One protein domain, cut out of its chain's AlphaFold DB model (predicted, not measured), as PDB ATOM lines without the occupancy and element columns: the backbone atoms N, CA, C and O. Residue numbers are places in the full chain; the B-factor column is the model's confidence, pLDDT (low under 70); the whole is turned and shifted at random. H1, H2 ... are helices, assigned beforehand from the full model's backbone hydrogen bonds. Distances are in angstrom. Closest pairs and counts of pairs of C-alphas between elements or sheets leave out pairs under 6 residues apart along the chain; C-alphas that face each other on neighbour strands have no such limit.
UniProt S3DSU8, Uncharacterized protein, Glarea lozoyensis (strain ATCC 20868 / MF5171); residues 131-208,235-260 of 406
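AT A GLANCE: This is residues 131 to 208 and 235 to 260 of the 406 residues of an uncharacterized protein of Glarea lozoyensis (strain ATCC 20868 / MF5171) (UniProt S3DSU8). Three crossing helices make the core: H1 and H2 form a short hairpin, and the long H3 crosses H1 nearly at a right angle. H4 and the short H5 lie apart from this core, H6 is an arm whose residues 235 to 240 stick out, and a tail, residues 246 to 260, returns from H6 with no named element. The printed part has 104 residues with six named helices, H1 to H6 in chain order, and no named strand; its class is all helix. It is only just compact, close to loose, with a radius of gyration of the C-alphas of 15.2 A and spans of 47, 33 and 24 A.

IN THESE COORDINATES: Find C-alpha 135 at (160.561, 118.521, 153.464); from there H1 runs 16.5 A to residue 146. H2 is residues 152 to 159. H3, residues 163 to 182, begins at (177.892, 123.097, 153.541) and is 29.1 A long. Next come H4, residues 188 to 197, 14.5 A, and H5, residues 204 to 208. After the cut, H6, residues 235 to 245, runs 14.4 A to C-alpha 245 at (159.737, 135.274, 141.637).

HOW THE PARTS SIT: Look first at H1 and H3, which touch about perpendicular, at 83 degrees; their closest C-alphas, of Trp 142 and Val 170, are 5.3 A apart, and H3 uses residues 166 to 173 alone. H1, with residues 141 to 145 alone, touches H2 in a helical hairpin, opposite ways at a steep tilt of 40 degrees; the closest C-alphas, of Ile 145 and Val 152, are 6.9 A apart. H3, with residues 163 to 167 alone, touches H2 about perpendicular, at 83 degrees, closest at the C-alphas of Ser 156 and Met 163, 5.6 A. H4, H5 and H6 touch no helix. Residues 132 to 133 pair, parallel, with residues 200 to 201. Every O i to N i+4 pair is within hydrogen-bond range in H1, H2, H3, H5 and H6; in H4, 5 of 6 are.

THE WHOLE: The two C-alphas farthest apart, of Tyr 190 and Arg 235, are 47.3 A from each other. Residues 209 to 234 are not printed, and C-alphas 208 and 235 stand 30.7 A apart across this cut. Of the links that are printed whole, none is long. The model's pLDDT is under 70 at residues 203 to 208, 237 to 238 and 240 to 254.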
ATOM      1  N   SER A 131     166.354 121.798 165.657       93.50
ATOM      2  CA  SER A 131     165.388 121.720 164.572       93.50
ATOM      3  C   SER A 131     165.963 120.958 163.377       93.50
ATOM      4  O   SER A 131     167.163 120.978 163.119       93.50
ATOM      5  N   VAL A 132     165.094 120.276 162.631       95.31
ATOM      6  CA  VAL A 132     165.430 119.560 161.395       95.31
ATOM      7  C   VAL A 132     164.875 120.295 160.178       95.31
ATOM      8  O   VAL A 132     163.895 121.033 160.272       95.31
ATOM      9  N   LEU A 133     165.477 120.080 159.011       94.44
ATOM     10  CA  LEU A 133     164.995 120.675 157.764       94.44
ATOM     11  C   LEU A 133     163.599 120.141 157.413       94.44
ATOM     12  O   LEU A 133     163.405 118.918 157.372       94.44
ATOM     13  N   SER A 134     162.642 121.032 157.132       93.62
ATOM     14  CA  SER A 134     161.338 120.635 156.588       93.62
ATOM     15  C   SER A 134     161.499 119.976 155.211       93.62
ATOM     16  O   SER A 134     162.523 120.146 154.551       93.62
ATOM     17  N   GLU A 135     160.517 119.177 154.783       91.56
ATOM     18  CA  GLU A 135     160.561 118.521 153.464       91.56
ATOM     19  C   GLU A 135     160.634 119.559 152.333       91.56
ATOM     20  O   GLU A 135     161.493 119.461 151.465       91.56
ATOM     21  N   GLU A 136     159.837 120.622 152.426       90.62
ATOM     22  CA  GLU A 136     159.819 121.728 151.462       90.62
ATOM     23  C   GLU A 136     161.160 122.470 151.391       90.62
ATOM     24  O   GLU A 136     161.640 122.821 150.316       90.62
ATOM     25  N   PHE A 137     161.813 122.676 152.536       91.94
ATOM     26  CA  PHE A 137     163.107 123.346 152.582       91.94
ATOM     27  C   PHE A 137     164.219 122.488 151.961       91.94
ATOM     28  O   PHE A 137     165.143 123.018 151.347       91.94
ATOM     29  N   ARG A 138     164.128 121.152 152.064       94.50
ATOM     30  CA  ARG A 138     165.041 120.236 151.353       94.50
ATOM     31  C   ARG A 138     164.849 120.327 149.840       94.50
ATOM     32  O   ARG A 138     165.838 120.300 149.108       94.50
ATOM     33  N   ASP A 139     163.604 120.449 149.394       93.81
ATOM     34  CA  ASP A 139     163.261 120.573 147.975       93.81
ATOM     35  C   ASP A 139     163.796 121.883 147.391       93.81
ATOM     36  O   ASP A 139     164.366 121.882 146.301       93.81
ATOM     37  N   GLU A 140     163.713 122.973 148.154       91.38
ATOM     38  CA  GLU A 140     164.273 124.273 147.779       91.38
ATOM     39  C   GLU A 140     165.808 124.233 147.675       91.38
ATOM     40  O   GLU A 140     166.365 124.695 146.679       91.38
ATOM     41  N   ILE A 141     166.508 123.628 148.648       94.12
ATOM     42  CA  ILE A 141     167.972 123.441 148.575       94.12
ATOM     43  C   ILE A 141     168.348 122.712 147.282       94.12
ATOM     44  O   ILE A 141     169.249 123.136 146.552       94.12
ATOM     45  N   TRP A 142     167.657 121.607 146.999       96.19
ATOM     46  CA  TRP A 142     167.899 120.811 145.804       96.19
ATOM     47  C   TRP A 142     167.622 121.611 144.526       96.19
ATOM     48  O   TRP A 142     168.435 121.592 143.601       96.19
ATOM     49  N   PHE A 143     166.527 122.374 144.491       94.50
ATOM     50  CA  PHE A 143     166.155 123.210 143.353       94.50
ATOM     51  C   PHE A 143     167.208 124.286 143.051       94.50
ATOM     52  O   PHE A 143     167.634 124.426 141.902       94.50
ATOM     53  N   ARG A 144     167.703 125.002 144.067       92.94
ATOM     54  CA  ARG A 144     168.737 126.039 143.889       92.94
ATOM     55  C   ARG A 144     170.034 125.483 143.310       92.94
ATOM     56  O   ARG A 144     170.650 126.112 142.455       92.94
ATOM     57  N   ILE A 145     170.433 124.290 143.734       93.44
ATOM     58  CA  ILE A 145     171.679 123.677 143.267       93.44
ATOM     59  C   ILE A 145     171.495 123.074 141.874       93.44
ATOM     60  O   ILE A 145     172.257 123.382 140.963       93.44
ATOM     61  N   MET A 146     170.466 122.245 141.685       92.38
ATOM     62  CA  MET A 146     170.310 121.444 140.465       92.38
ATOM     63  C   MET A 146     169.637 122.194 139.316       92.38
ATOM     64  O   MET A 146     169.892 121.881 138.155       92.38
ATOM     65  N   LYS A 147     168.742 123.147 139.610       91.81
ATOM     66  CA  LYS A 147     168.007 123.911 138.588       91.81
ATOM     67  C   LYS A 147     168.545 125.320 138.406       91.81
ATOM     68  O   LYS A 147     168.690 125.739 137.265       91.81
ATOM     69  N   GLN A 148     168.853 126.031 139.492       90.12
ATOM     70  CA  GLN A 148     169.412 127.387 139.388       90.12
ATOM     71  C   GLN A 148     170.937 127.397 139.194       90.12
ATOM     72  O   GLN A 148     171.490 128.436 138.851       90.12
ATOM     73  N   GLY A 149     171.627 126.271 139.413       88.94
ATOM     74  CA  GLY A 149     173.082 126.188 139.266       88.94
ATOM     75  C   GLY A 149     173.862 126.957 140.336       88.94
ATOM     76  O   GLY A 149     175.054 127.209 140.159       88.94
ATOM     77  N   LYS A 150     173.217 127.335 141.450       90.06
ATOM     78  CA  LYS A 150     173.881 128.034 142.556       90.06
ATOM     79  C   LYS A 150     174.911 127.129 143.213       90.06
ATOM     80  O   LYS A 150     174.736 125.913 143.337       90.06
ATOM     81  N   SER A 151     176.002 127.730 143.673       90.81
ATOM     82  CA  SER A 151     177.053 126.964 144.338       90.81
ATOM     83  C   SER A 151     176.629 126.535 145.747       90.81
ATOM     84  O   SER A 151     175.893 127.242 146.430       90.81
ATOM     85  N   VAL A 152     177.168 125.416 146.242       93.44
ATOM     86  CA  VAL A 152     176.907 124.942 147.620       93.44
ATOM     87  C   VAL A 152     177.213 126.021 148.669       93.44
ATOM     88  O   VAL A 152     176.499 126.136 149.661       93.44
ATOM     89  N   ARG A 153     178.258 126.834 148.449       92.31
ATOM     90  CA  ARG A 153     178.633 127.916 149.373       92.31
ATOM     91  C   ARG A 153     177.598 129.031 149.410       92.31
ATOM     92  O   ARG A 153     177.260 129.504 150.483       92.31
ATOM     93  N   GLU A 154     177.106 129.422 148.245       90.00
ATOM     94  CA  GLU A 154     176.082 130.456 148.106       90.00
ATOM     95  C   GLU A 154     174.776 130.022 148.776       90.00
ATOM     96  O   GLU A 154     174.259 130.729 149.635       90.00
ATOM     97  N   VAL A 155     174.322 128.795 148.499       92.38
ATOM     98  CA  VAL A 155     173.113 128.230 149.119       92.38
ATOM     99  C   VAL A 155     173.256 128.109 150.641       92.38
ATOM    100  O   VAL A 155     172.309 128.409 151.365       92.38
ATOM    101  N   SER A 156     174.439 127.726 151.135       94.25
ATOM    102  CA  SER A 156     174.751 127.685 152.572       94.25
ATOM    103  C   SER A 156     174.574 129.051 153.242       94.25
ATOM    104  O   SER A 156     173.908 129.156 154.274       94.25
ATOM    105  N   VAL A 157     175.113 130.113 152.630       91.69
ATOM    106  CA  VAL A 157     175.011 131.486 153.150       91.69
ATOM    107  C   VAL A 157     173.570 131.995 153.103       91.69
ATOM    108  O   VAL A 157     173.096 132.558 154.090       91.69
ATOM    109  N   ASP A 158     172.866 131.766 151.994       88.56
ATOM    110  CA  ASP A 158     171.501 132.256 151.784       88.56
ATOM    111  C   ASP A 158     170.489 131.589 152.721       88.56
ATOM    112  O   ASP A 158     169.599 132.246 153.262       88.56
ATOM    113  N   MET A 159     170.610 130.272 152.904       88.81
ATOM    114  CA  MET A 159     169.655 129.471 153.675       88.81
ATOM    115  C   MET A 159     170.108 129.247 155.128       88.81
ATOM    116  O   MET A 159     169.326 128.780 155.955       88.81
ATOM    117  N   GLY A 160     171.353 129.598 155.469       92.38
ATOM    118  CA  GLY A 160     171.929 129.431 156.806       92.38
ATOM    119  C   GLY A 160     172.074 127.965 157.212       92.38
ATOM    120  O   GLY A 160     171.696 127.606 158.327       92.38
ATOM    121  N   VAL A 161     172.563 127.128 156.296       94.94
ATOM    122  CA  VAL A 161     172.698 125.669 156.445       94.94
ATOM    123  C   VAL A 161     174.139 125.280 156.164       94.94
ATOM    124  O   VAL A 161     174.674 125.689 155.146       94.94
ATOM    125  N   GLU A 162     174.762 124.459 157.002       95.75
ATOM    126  CA  GLU A 162     176.158 124.054 156.841       95.75
ATOM    127  C   GLU A 162     176.403 123.322 155.504       95.75
ATOM    128  O   GLU A 162     175.561 122.576 154.995       95.75
ATOM    129  N   MET A 163     177.574 123.554 154.900       94.56
ATOM    130  CA  MET A 163     177.892 123.097 153.541       94.56
ATOM    131  C   MET A 163     177.810 121.572 153.369       94.56
ATOM    132  O   MET A 163     177.308 121.087 152.349       94.56
ATOM    133  N   SER A 164     178.301 120.802 154.343       95.81
ATOM    134  CA  SER A 164     178.248 119.337 154.324       95.81
ATOM    135  C   SER A 164     176.806 118.839 154.415       95.81
ATOM    136  O   SER A 164     176.443 117.889 153.712       95.81
ATOM    137  N   ARG A 165     175.952 119.506 155.205       97.19
ATOM    138  CA  ARG A 165     174.511 119.235 155.272       97.19
ATOM    139  C   ARG A 165     173.827 119.528 153.943       97.19
ATOM    140  O   ARG A 165     173.075 118.676 153.476       97.19
ATOM    141  N   VAL A 166     174.121 120.657 153.298       97.25
ATOM    142  CA  VAL A 166     173.604 120.980 151.954       97.25
ATOM    143  C   VAL A 166     173.958 119.869 150.955       97.25
ATOM    144  O   VAL A 166     173.077 119.342 150.273       97.25
ATOM    145  N   GLY A 167     175.220 119.428 150.927       96.81
ATOM    146  CA  GLY A 167     175.653 118.321 150.067       96.81
ATOM    147  C   GLY A 167     174.987 116.978 150.400       96.81
ATOM    148  O   GLY A 167     174.703 116.181 149.507       96.81
ATOM    149  N   ALA A 168     174.706 116.700 151.675       98.19
ATOM    150  CA  ALA A 168     173.962 115.509 152.083       98.19
ATOM    151  C   ALA A 168     172.491 115.558 151.641       98.19
ATOM    152  O   ALA A 168     171.979 114.553 151.148       98.19
ATOM    153  N   VAL A 169     171.830 116.714 151.763       97.75
ATOM    154  CA  VAL A 169     170.437 116.912 151.327       97.75
ATOM    155  C   VAL A 169     170.296 116.637 149.835       97.75
ATOM    156  O   VAL A 169     169.427 115.859 149.452       97.75
ATOM    157  N   VAL A 170     171.182 117.200 149.008       97.94
ATOM    158  CA  VAL A 170     171.155 116.973 147.554       97.94
ATOM    159  C   VAL A 170     171.319 115.488 147.231       97.94
ATOM    160  O   VAL A 170     170.508 114.939 146.491       97.94
ATOM    161  N   ARG A 171     172.301 114.809 147.843       97.88
ATOM    162  CA  ARG A 171     172.524 113.366 147.637       97.88
ATOM    163  C   ARG A 171     171.306 112.524 148.017       97.88
ATOM    164  O   ARG A 171     170.905 111.654 147.253       97.88
ATOM    165  N   LEU A 172     170.701 112.782 149.177       98.12
ATOM    166  CA  LEU A 172     169.520 112.041 149.631       98.12
ATOM    167  C   LEU A 172     168.286 112.331 148.768       98.12
ATOM    168  O   LEU A 172     167.486 111.426 148.533       98.12
ATOM    169  N   LYS A 173     168.139 113.564 148.268       97.12
ATOM    170  CA  LYS A 173     167.028 113.936 147.388       97.12
ATOM    171  C   LYS A 173     167.132 113.268 146.020       97.12
ATOM    172  O   LYS A 173     166.121 112.788 145.516       97.12
ATOM    173  N   GLU A 174     168.332 113.165 145.455       97.19
ATOM    174  CA  GLU A 174     168.558 112.407 144.217       97.19
ATOM    175  C   GLU A 174     168.172 110.930 144.377       97.19
ATOM    176  O   GLU A 174     167.440 110.399 143.543       97.19
ATOM    177  N   VAL A 175     168.554 110.290 145.490       97.69
ATOM    178  CA  VAL A 175     168.139 108.907 145.794       97.69
ATOM    179  C   VAL A 175     166.615 108.793 145.926       97.69
ATOM    180  O   VAL A 175     166.016 107.853 145.405       97.69
ATOM    181  N   GLU A 176     165.960 109.755 146.583       96.25
ATOM    182  CA  GLU A 176     164.495 109.795 146.688       96.25
ATOM    183  C   GLU A 176     163.832 109.886 145.303       96.25
ATOM    184  O   GLU A 176     162.871 109.164 145.020       96.25
ATOM    185  N   LEU A 177     164.344 110.754 144.425       96.56
ATOM    186  CA  LEU A 177     163.850 110.919 143.057       96.56
ATOM    187  C   LEU A 177     164.090 109.666 142.208       96.56
ATOM    188  O   LEU A 177     163.213 109.272 141.439       96.56
ATOM    189  N   GLU A 178     165.236 109.009 142.368       97.38
ATOM    190  CA  GLU A 178     165.537 107.737 141.716       97.38
ATOM    191  C   GLU A 178     164.567 106.637 142.164       97.38
ATOM    192  O   GLU A 178     164.017 105.915 141.334       97.38
ATOM    193  N   TRP A 179     164.277 106.539 143.461       97.75
ATOM    194  CA  TRP A 179     163.312 105.566 143.977       97.75
ATOM    195  C   TRP A 179     161.908 105.813 143.436       97.75
ATOM    196  O   TRP A 179     161.242 104.855 143.043       97.75
ATOM    197  N   LYS A 180     161.485 107.081 143.335       96.00
ATOM    198  CA  LYS A 180     160.229 107.451 142.665       96.00
ATOM    199  C   LYS A 180     160.235 107.032 141.197       96.00
ATOM    200  O   LYS A 180     159.246 106.472 140.739       96.00
ATOM    201  N   ARG A 181     161.344 107.250 140.480       97.56
ATOM    202  CA  ARG A 181     161.502 106.862 139.067       97.56
ATOM    203  C   ARG A 181     161.395 105.348 138.870       97.56
ATOM    204  O   ARG A 181     160.756 104.909 137.924       97.56
ATOM    205  N   ILE A 182     162.000 104.563 139.762       97.94
ATOM    206  CA  ILE A 182     161.928 103.093 139.746       97.94
ATOM    207  C   ILE A 182     160.536 102.597 140.194       97.94
ATOM    208  O   ILE A 182     160.172 101.457 139.926       97.94
ATOM    209  N   GLY A 183     159.747 103.435 140.876       97.19
ATOM    210  CA  GLY A 183     158.452 103.056 141.445       97.19
ATOM    211  C   GLY A 183     158.562 102.320 142.785       97.19
ATOM    212  O   GLY A 183     157.638 101.612 143.181       97.19
ATOM    213  N   LYS A 184     159.682 102.467 143.506       97.62
ATOM    214  CA  LYS A 184     159.837 101.905 144.856       97.62
ATOM    215  C   LYS A 184     158.932 102.662 145.842       97.62
ATOM    216  O   LYS A 184     158.972 103.895 145.865       97.62
ATOM    217  N   PRO A 185     158.141 101.968 146.683       96.88
ATOM    218  CA  PRO A 185     157.264 102.629 147.640       96.88
ATOM    219  C   PRO A 185     158.083 103.356 148.712       96.88
ATOM    220  O   PRO A 185     158.947 102.775 149.369       96.88
ATOM    221  N   LEU A 186     157.792 104.642 148.898       96.38
ATOM    222  CA  LEU A 186     158.411 105.474 149.927       96.38
ATOM    223  C   LEU A 186     157.685 105.304 151.265       96.38
ATOM    224  O   LEU A 186     156.457 105.227 151.312       96.38
ATOM    225  N   ALA A 187     158.430 105.340 152.370       97.12
ATOM    226  CA  ALA A 187     157.891 105.253 153.730       97.12
ATOM    227  C   ALA A 187     157.244 106.579 154.197       97.12
ATOM    228  O   ALA A 187     157.612 107.143 155.229       97.12
ATOM    229  N   THR A 188     156.278 107.099 153.435       95.38
ATOM    230  CA  THR A 188     155.655 108.412 153.679       95.38
ATOM    231  C   THR A 188     154.855 108.505 154.983       95.38
ATOM    232  O   THR A 188     154.979 109.541 155.639       95.38
ATOM    233  N   PRO A 189     154.091 107.486 155.443       97.38
ATOM    234  CA  PRO A 189     153.361 107.602 156.710       97.38
ATOM    235  C   PRO A 189     154.320 107.689 157.899       97.38
ATOM    236  O   PRO A 189     154.116 108.482 158.813       97.38
ATOM    237  N   TYR A 190     155.408 106.916 157.838       97.44
ATOM    238  CA  TYR A 190     156.473 106.946 158.833       97.44
ATOM    239  C   TYR A 190     157.178 108.307 158.855       97.44
ATOM    240  O   TYR A 190     157.289 108.918 159.915       97.44
ATOM    241  N   ALA A 191     157.591 108.814 157.688       95.69
ATOM    242  CA  ALA A 191     158.248 110.115 157.580       95.69
ATOM    243  C   ALA A 191     157.368 111.244 158.138       95.69
ATOM    244  O   ALA A 191     157.825 112.006 158.988       95.69
ATOM    245  N   LYS A 192     156.086 111.296 157.754       94.56
ATOM    246  CA  LYS A 192     155.129 112.293 158.261       94.56
ATOM    247  C   LYS A 192     154.956 112.214 159.778       94.56
ATOM    248  O   LYS A 192     154.972 113.250 160.440       94.56
ATOM    249  N   ALA A 193     154.835 111.005 160.331       95.25
ATOM    250  CA  ALA A 193     154.719 110.811 161.773       95.25
ATOM    251  C   ALA A 193     155.972 111.315 162.509       95.25
ATOM    252  O   ALA A 193     155.849 112.122 163.428       95.25
ATOM    253  N   VAL A 194     157.174 110.929 162.070       95.62
ATOM    254  CA  VAL A 194     158.439 111.375 162.688       95.62
ATOM    255  C   VAL A 194     158.625 112.889 162.563       95.62
ATOM    256  O   VAL A 194     158.956 113.552 163.543       95.62
ATOM    257  N   MET A 195     158.352 113.468 161.392       93.81
ATOM    258  CA  MET A 195     158.476 114.912 161.165       93.81
ATOM    259  C   MET A 195     157.459 115.738 161.962       93.81
ATOM    260  O   MET A 195     157.674 116.932 162.157       93.81
ATOM    261  N   SER A 196     156.364 115.131 162.432       92.69
ATOM    262  CA  SER A 196     155.408 115.789 163.331       92.69
ATOM    263  C   SER A 196     155.902 115.875 164.780       92.69
ATOM    264  O   SER A 196     155.452 116.744 165.519       92.69
ATOM    265  N   MET A 197     156.844 115.007 165.171       93.31
ATOM    266  CA  MET A 197     157.400 114.926 166.529       93.31
ATOM    267  C   MET A 197     158.628 115.819 166.746       93.31
ATOM    268  O   MET A 197     159.002 116.076 167.891       93.31
ATOM    269  N   LEU A 198     159.285 116.248 165.666       93.44
ATOM    270  CA  LEU A 198     160.542 116.995 165.702       93.44
ATOM    271  C   LEU A 198     160.309 118.489 165.443       93.44
ATOM    272  O   LEU A 198     159.428 118.840 164.652       93.44
ATOM    273  N   PRO A 199     161.123 119.384 166.035       92.69
ATOM    274  CA  PRO A 199     161.067 120.793 165.684       92.69
ATOM    275  C   PRO A 199     161.602 120.955 164.259       92.69
ATOM    276  O   PRO A 199     162.593 120.325 163.891       92.69
ATOM    277  N   LYS A 200     160.963 121.789 163.439       91.12
ATOM    278  CA  LYS A 200     161.331 121.970 162.028       91.12
ATOM    279  C   LYS A 200     161.750 123.405 161.758       91.12
ATOM    280  O   LYS A 200     161.175 124.327 162.325       91.12
ATOM    281  N   THR A 201     162.710 123.599 160.863       89.06
ATOM    282  CA  THR A 201     162.956 124.911 160.254       89.06
ATOM    283  C   THR A 201     162.141 125.034 158.975       89.06
ATOM    284  O   THR A 201     162.335 124.242 158.051       89.06
ATOM    285  N   GLY A 202     161.213 125.992 158.959       77.62
ATOM    286  CA  GLY A 202     160.382 126.339 157.804       77.62
ATOM    287  C   GLY A 202     160.804 127.651 157.135       77.62
ATOM    288  O   GLY A 202     161.876 128.201 157.413       77.62
ATOM    289  N   PHE A 203     159.938 128.156 156.257       68.50
ATOM    290  CA  PHE A 203     160.058 129.492 155.667       68.50
ATOM    291  C   PHE A 203     159.755 130.558 156.733       68.50
ATOM    292  O   PHE A 203     158.994 130.293 157.662       68.50
ATOM    293  N   ALA A 204     160.329 131.768 156.649       55.88
ATOM    294  CA  ALA A 204     160.155 132.755 157.727       55.88
ATOM    295  C   ALA A 204     158.714 133.238 157.938       55.88
ATOM    296  O   ALA A 204     158.474 133.879 158.950       55.88
ATOM    297  N   GLU A 205     157.756 132.917 157.068       52.50
ATOM    298  CA  GLU A 205     156.329 133.155 157.334       52.50
ATOM    299  C   GLU A 205     155.853 132.383 158.581       52.50
ATOM    300  O   GLU A 205     155.117 132.940 159.391       52.50
ATOM    301  N   ASP A 206     156.394 131.183 158.821       46.44
ATOM    302  CA  ASP A 206     156.161 130.399 160.043       46.44
ATOM    303  C   ASP A 206     156.973 130.919 161.248       46.44
ATOM    304  O   ASP A 206     156.656 130.620 162.396       46.44
ATOM    305  N   ALA A 207     158.040 131.692 161.004       42.22
ATOM    306  CA  ALA A 207     158.907 132.269 162.040       42.22
ATOM    307  C   ALA A 207     158.539 133.723 162.404       42.22
ATOM    308  O   ALA A 207     158.960 134.238 163.442       42.22
ATOM    309  N   ALA A 208     157.768 134.409 161.556       40.31
ATOM    310  CA  ALA A 208     157.364 135.804 161.718       40.31
ATOM    311  C   ALA A 208     156.322 135.995 162.831       40.31
ATOM    312  O   ALA A 208     156.205 137.102 163.357       40.31
ATOM    313  N   ARG A 235     158.865 147.382 132.725       75.25
ATOM    314  CA  ARG A 235     157.685 146.518 132.906       75.25
ATOM    315  C   ARG A 235     157.904 145.109 132.360       75.25
ATOM    316  O   ARG A 235     157.408 144.171 132.972       75.25
ATOM    317  N   ALA A 236     158.619 144.954 131.246       75.75
ATOM    318  CA  ALA A 236     158.981 143.646 130.703       75.75
ATOM    319  C   ALA A 236     159.982 142.920 131.618       75.75
ATOM    320  O   ALA A 236     159.705 141.796 132.024       75.75
ATOM    321  N   ALA A 237     161.048 143.604 132.046       68.81
ATOM    322  CA  ALA A 237     162.029 143.086 132.999       68.81
ATOM    323  C   ALA A 237     161.390 142.740 134.355       68.81
ATOM    324  O   ALA A 237     161.605 141.653 134.872       68.81
ATOM    325  N   ASN A 238     160.511 143.598 134.885       68.25
ATOM    326  CA  ASN A 238     159.760 143.323 136.113       68.25
ATOM    327  C   ASN A 238     158.741 142.193 135.938       68.25
ATOM    328  O   ASN A 238     158.391 141.546 136.915       68.25
ATOM    329  N   ARG A 239     158.211 141.957 134.732       70.94
ATOM    330  CA  ARG A 239     157.302 140.833 134.455       70.94
ATOM    331  C   ARG A 239     158.068 139.516 134.382       70.94
ATOM    332  O   ARG A 239     157.547 138.506 134.833       70.94
ATOM    333  N   GLU A 240     159.279 139.542 133.843       60.47
ATOM    334  CA  GLU A 240     160.192 138.403 133.787       60.47
ATOM    335  C   GLU A 240     160.761 138.083 135.176       60.47
ATOM    336  O   GLU A 240     160.653 136.943 135.620       60.47
ATOM    337  N   GLN A 241     161.196 139.099 135.931       48.31
ATOM    338  CA  GLN A 241     161.525 138.981 137.355       48.31
ATOM    339  C   GLN A 241     160.330 138.487 138.169       48.31
ATOM    340  O   GLN A 241     160.486 137.527 138.904       48.31
ATOM    341  N   ARG A 242     159.117 139.019 137.968       52.75
ATOM    342  CA  ARG A 242     157.905 138.500 138.627       52.75
ATOM    343  C   ARG A 242     157.541 137.085 138.199       52.75
ATOM    344  O   ARG A 242     156.913 136.387 138.975       52.75
ATOM    345  N   ALA A 243     157.873 136.648 136.987       55.97
ATOM    346  CA  ALA A 243     157.637 135.273 136.542       55.97
ATOM    347  C   ALA A 243     158.671 134.294 137.124       55.97
ATOM    348  O   ALA A 243     158.341 133.129 137.352       55.97
ATOM    349  N   ILE A 244     159.890 134.770 137.395       51.38
ATOM    350  CA  ILE A 244     160.941 134.052 138.123       51.38
ATOM    351  C   ILE A 244     160.621 134.033 139.630       51.38
ATOM    352  O   ILE A 244     160.593 132.948 140.195       51.38
ATOM    353  N   GLU A 245     160.237 135.157 140.248       43.62
ATOM    354  CA  GLU A 245     159.737 135.274 141.637       43.62
ATOM    355  C   GLU A 245     158.400 134.543 141.864       43.62
ATOM    356  O   GLU A 245     158.117 134.071 142.959       43.62
ATOM    357  N   ALA A 246     157.540 134.419 140.848       45.72
ATOM    358  CA  ALA A 246     156.308 133.628 140.954       45.72
ATOM    359  C   ALA A 246     156.566 132.117 140.831       45.72
ATOM    360  O   ALA A 246     155.691 131.321 141.171       45.72
ATOM    361  N   ARG A 247     157.741 131.707 140.327       51.06
ATOM    362  CA  ARG A 247     158.163 130.298 140.215       51.06
ATOM    363  C   ARG A 247     159.201 129.889 141.259       51.06
ATOM    364  O   ARG A 247     159.300 128.703 141.560       51.06
ATOM    365  N   GLY A 248     159.969 130.833 141.783       41.47
ATOM    366  CA  GLY A 248     161.005 130.654 142.786       41.47
ATOM    367  C   GLY A 248     160.682 131.495 144.006       41.47
ATOM    368  O   GLY A 248     160.263 132.637 143.896       41.47
ATOM    369  N   ILE A 249     160.885 130.922 145.183       50.22
ATOM    370  CA  ILE A 249     160.659 131.555 146.481       50.22
ATOM    371  C   ILE A 249     161.784 132.582 146.739       50.22
ATOM    372  O   ILE A 249     162.591 132.455 147.657       50.22
ATOM    373  N   GLU A 250     161.914 133.579 145.872       41.28
ATOM    374  CA  GLU A 250     162.904 134.646 145.974       41.28
ATOM    375  C   GLU A 250     162.245 135.814 146.711       41.28
ATOM    376  O   GLU A 250     161.347 136.467 146.197       41.28
ATOM    377  N   GLY A 251     162.614 135.999 147.982       44.81
ATOM    378  CA  GLY A 251     162.068 137.057 148.843       44.81
ATOM    379  C   GLY A 251     161.479 136.573 150.168       44.81
ATOM    380  O   GLY A 251     161.306 137.377 151.082       44.81
ATOM    381  N   ARG A 252     161.245 135.263 150.343       53.34
ATOM    382  CA  ARG A 252     160.987 134.728 151.688       53.34
ATOM    383  C   ARG A 252     162.310 134.661 152.436       53.34
ATOM    384  O   ARG A 252     163.213 133.919 152.055       53.34
ATOM    385  N   ASN A 253     162.425 135.452 153.500       56.34
ATOM    386  CA  ASN A 253     163.514 135.285 154.453       56.34
ATOM    387  C   ASN A 253     163.465 133.843 154.979       56.34
ATOM    388  O   ASN A 253     162.392 133.276 155.179       56.34
ATOM    389  N   PHE A 254     164.619 133.225 155.182       65.69
ATOM    390  CA  PHE A 254     164.702 131.919 155.821       65.69
ATOM    391  C   PHE A 254     165.223 132.110 157.237       65.69
ATOM    392  O   PHE A 254     166.131 132.911 157.480       65.69
ATOM    393  N   ALA A 255     164.650 131.384 158.193       73.94
ATOM    394  CA  ALA A 255     165.277 131.286 159.499       73.94
ATOM    395  C   ALA A 255     166.611 130.547 159.322       73.94
ATOM    396  O   ALA A 255     166.630 129.446 158.776       73.94
ATOM    397  N   ARG A 256     167.719 131.152 159.775       86.00
ATOM    398  CA  ARG A 256     169.025 130.475 159.785       86.00
ATOM    399  C   ARG A 256     168.882 129.159 160.547       86.00
ATOM    400  O   ARG A 256     168.452 129.176 161.700       86.00
ATOM    401  N   HIS A 257     169.208 128.052 159.888       91.50
ATOM    402  CA  HIS A 257     169.033 126.717 160.444       91.50
ATOM    403  C   HIS A 257     170.088 126.411 161.508       91.50
ATOM    404  O   HIS A 257     169.756 125.940 162.593       91.50
ATOM    405  N   GLU A 258     171.349 126.721 161.211       92.50
ATOM    406  CA  GLU A 258     172.486 126.474 162.096       92.50
ATOM    407  C   GLU A 258     173.591 127.529 161.920       92.50
ATOM    408  O   GLU A 258     173.491 128.442 161.093       92.50
ATOM    409  N   SER A 259     174.643 127.440 162.738       92.94
ATOM    410  CA  SER A 259     175.827 128.279 162.572       92.94
ATOM    411  C   SER A 259     176.660 127.773 161.396       92.94
ATOM    412  O   SER A 259     177.169 126.658 161.410       92.94
ATOM    413  N   ILE A 260     176.824 128.614 160.377       93.69
ATOM    414  CA  ILE A 260     177.630 128.298 159.185       93.69
ATOM    415  C   ILE A 260     179.114 128.670 159.345       93.69
ATOM    416  O   ILE A 260     179.933 128.349 158.489       93.69
TER     417      ILE A 260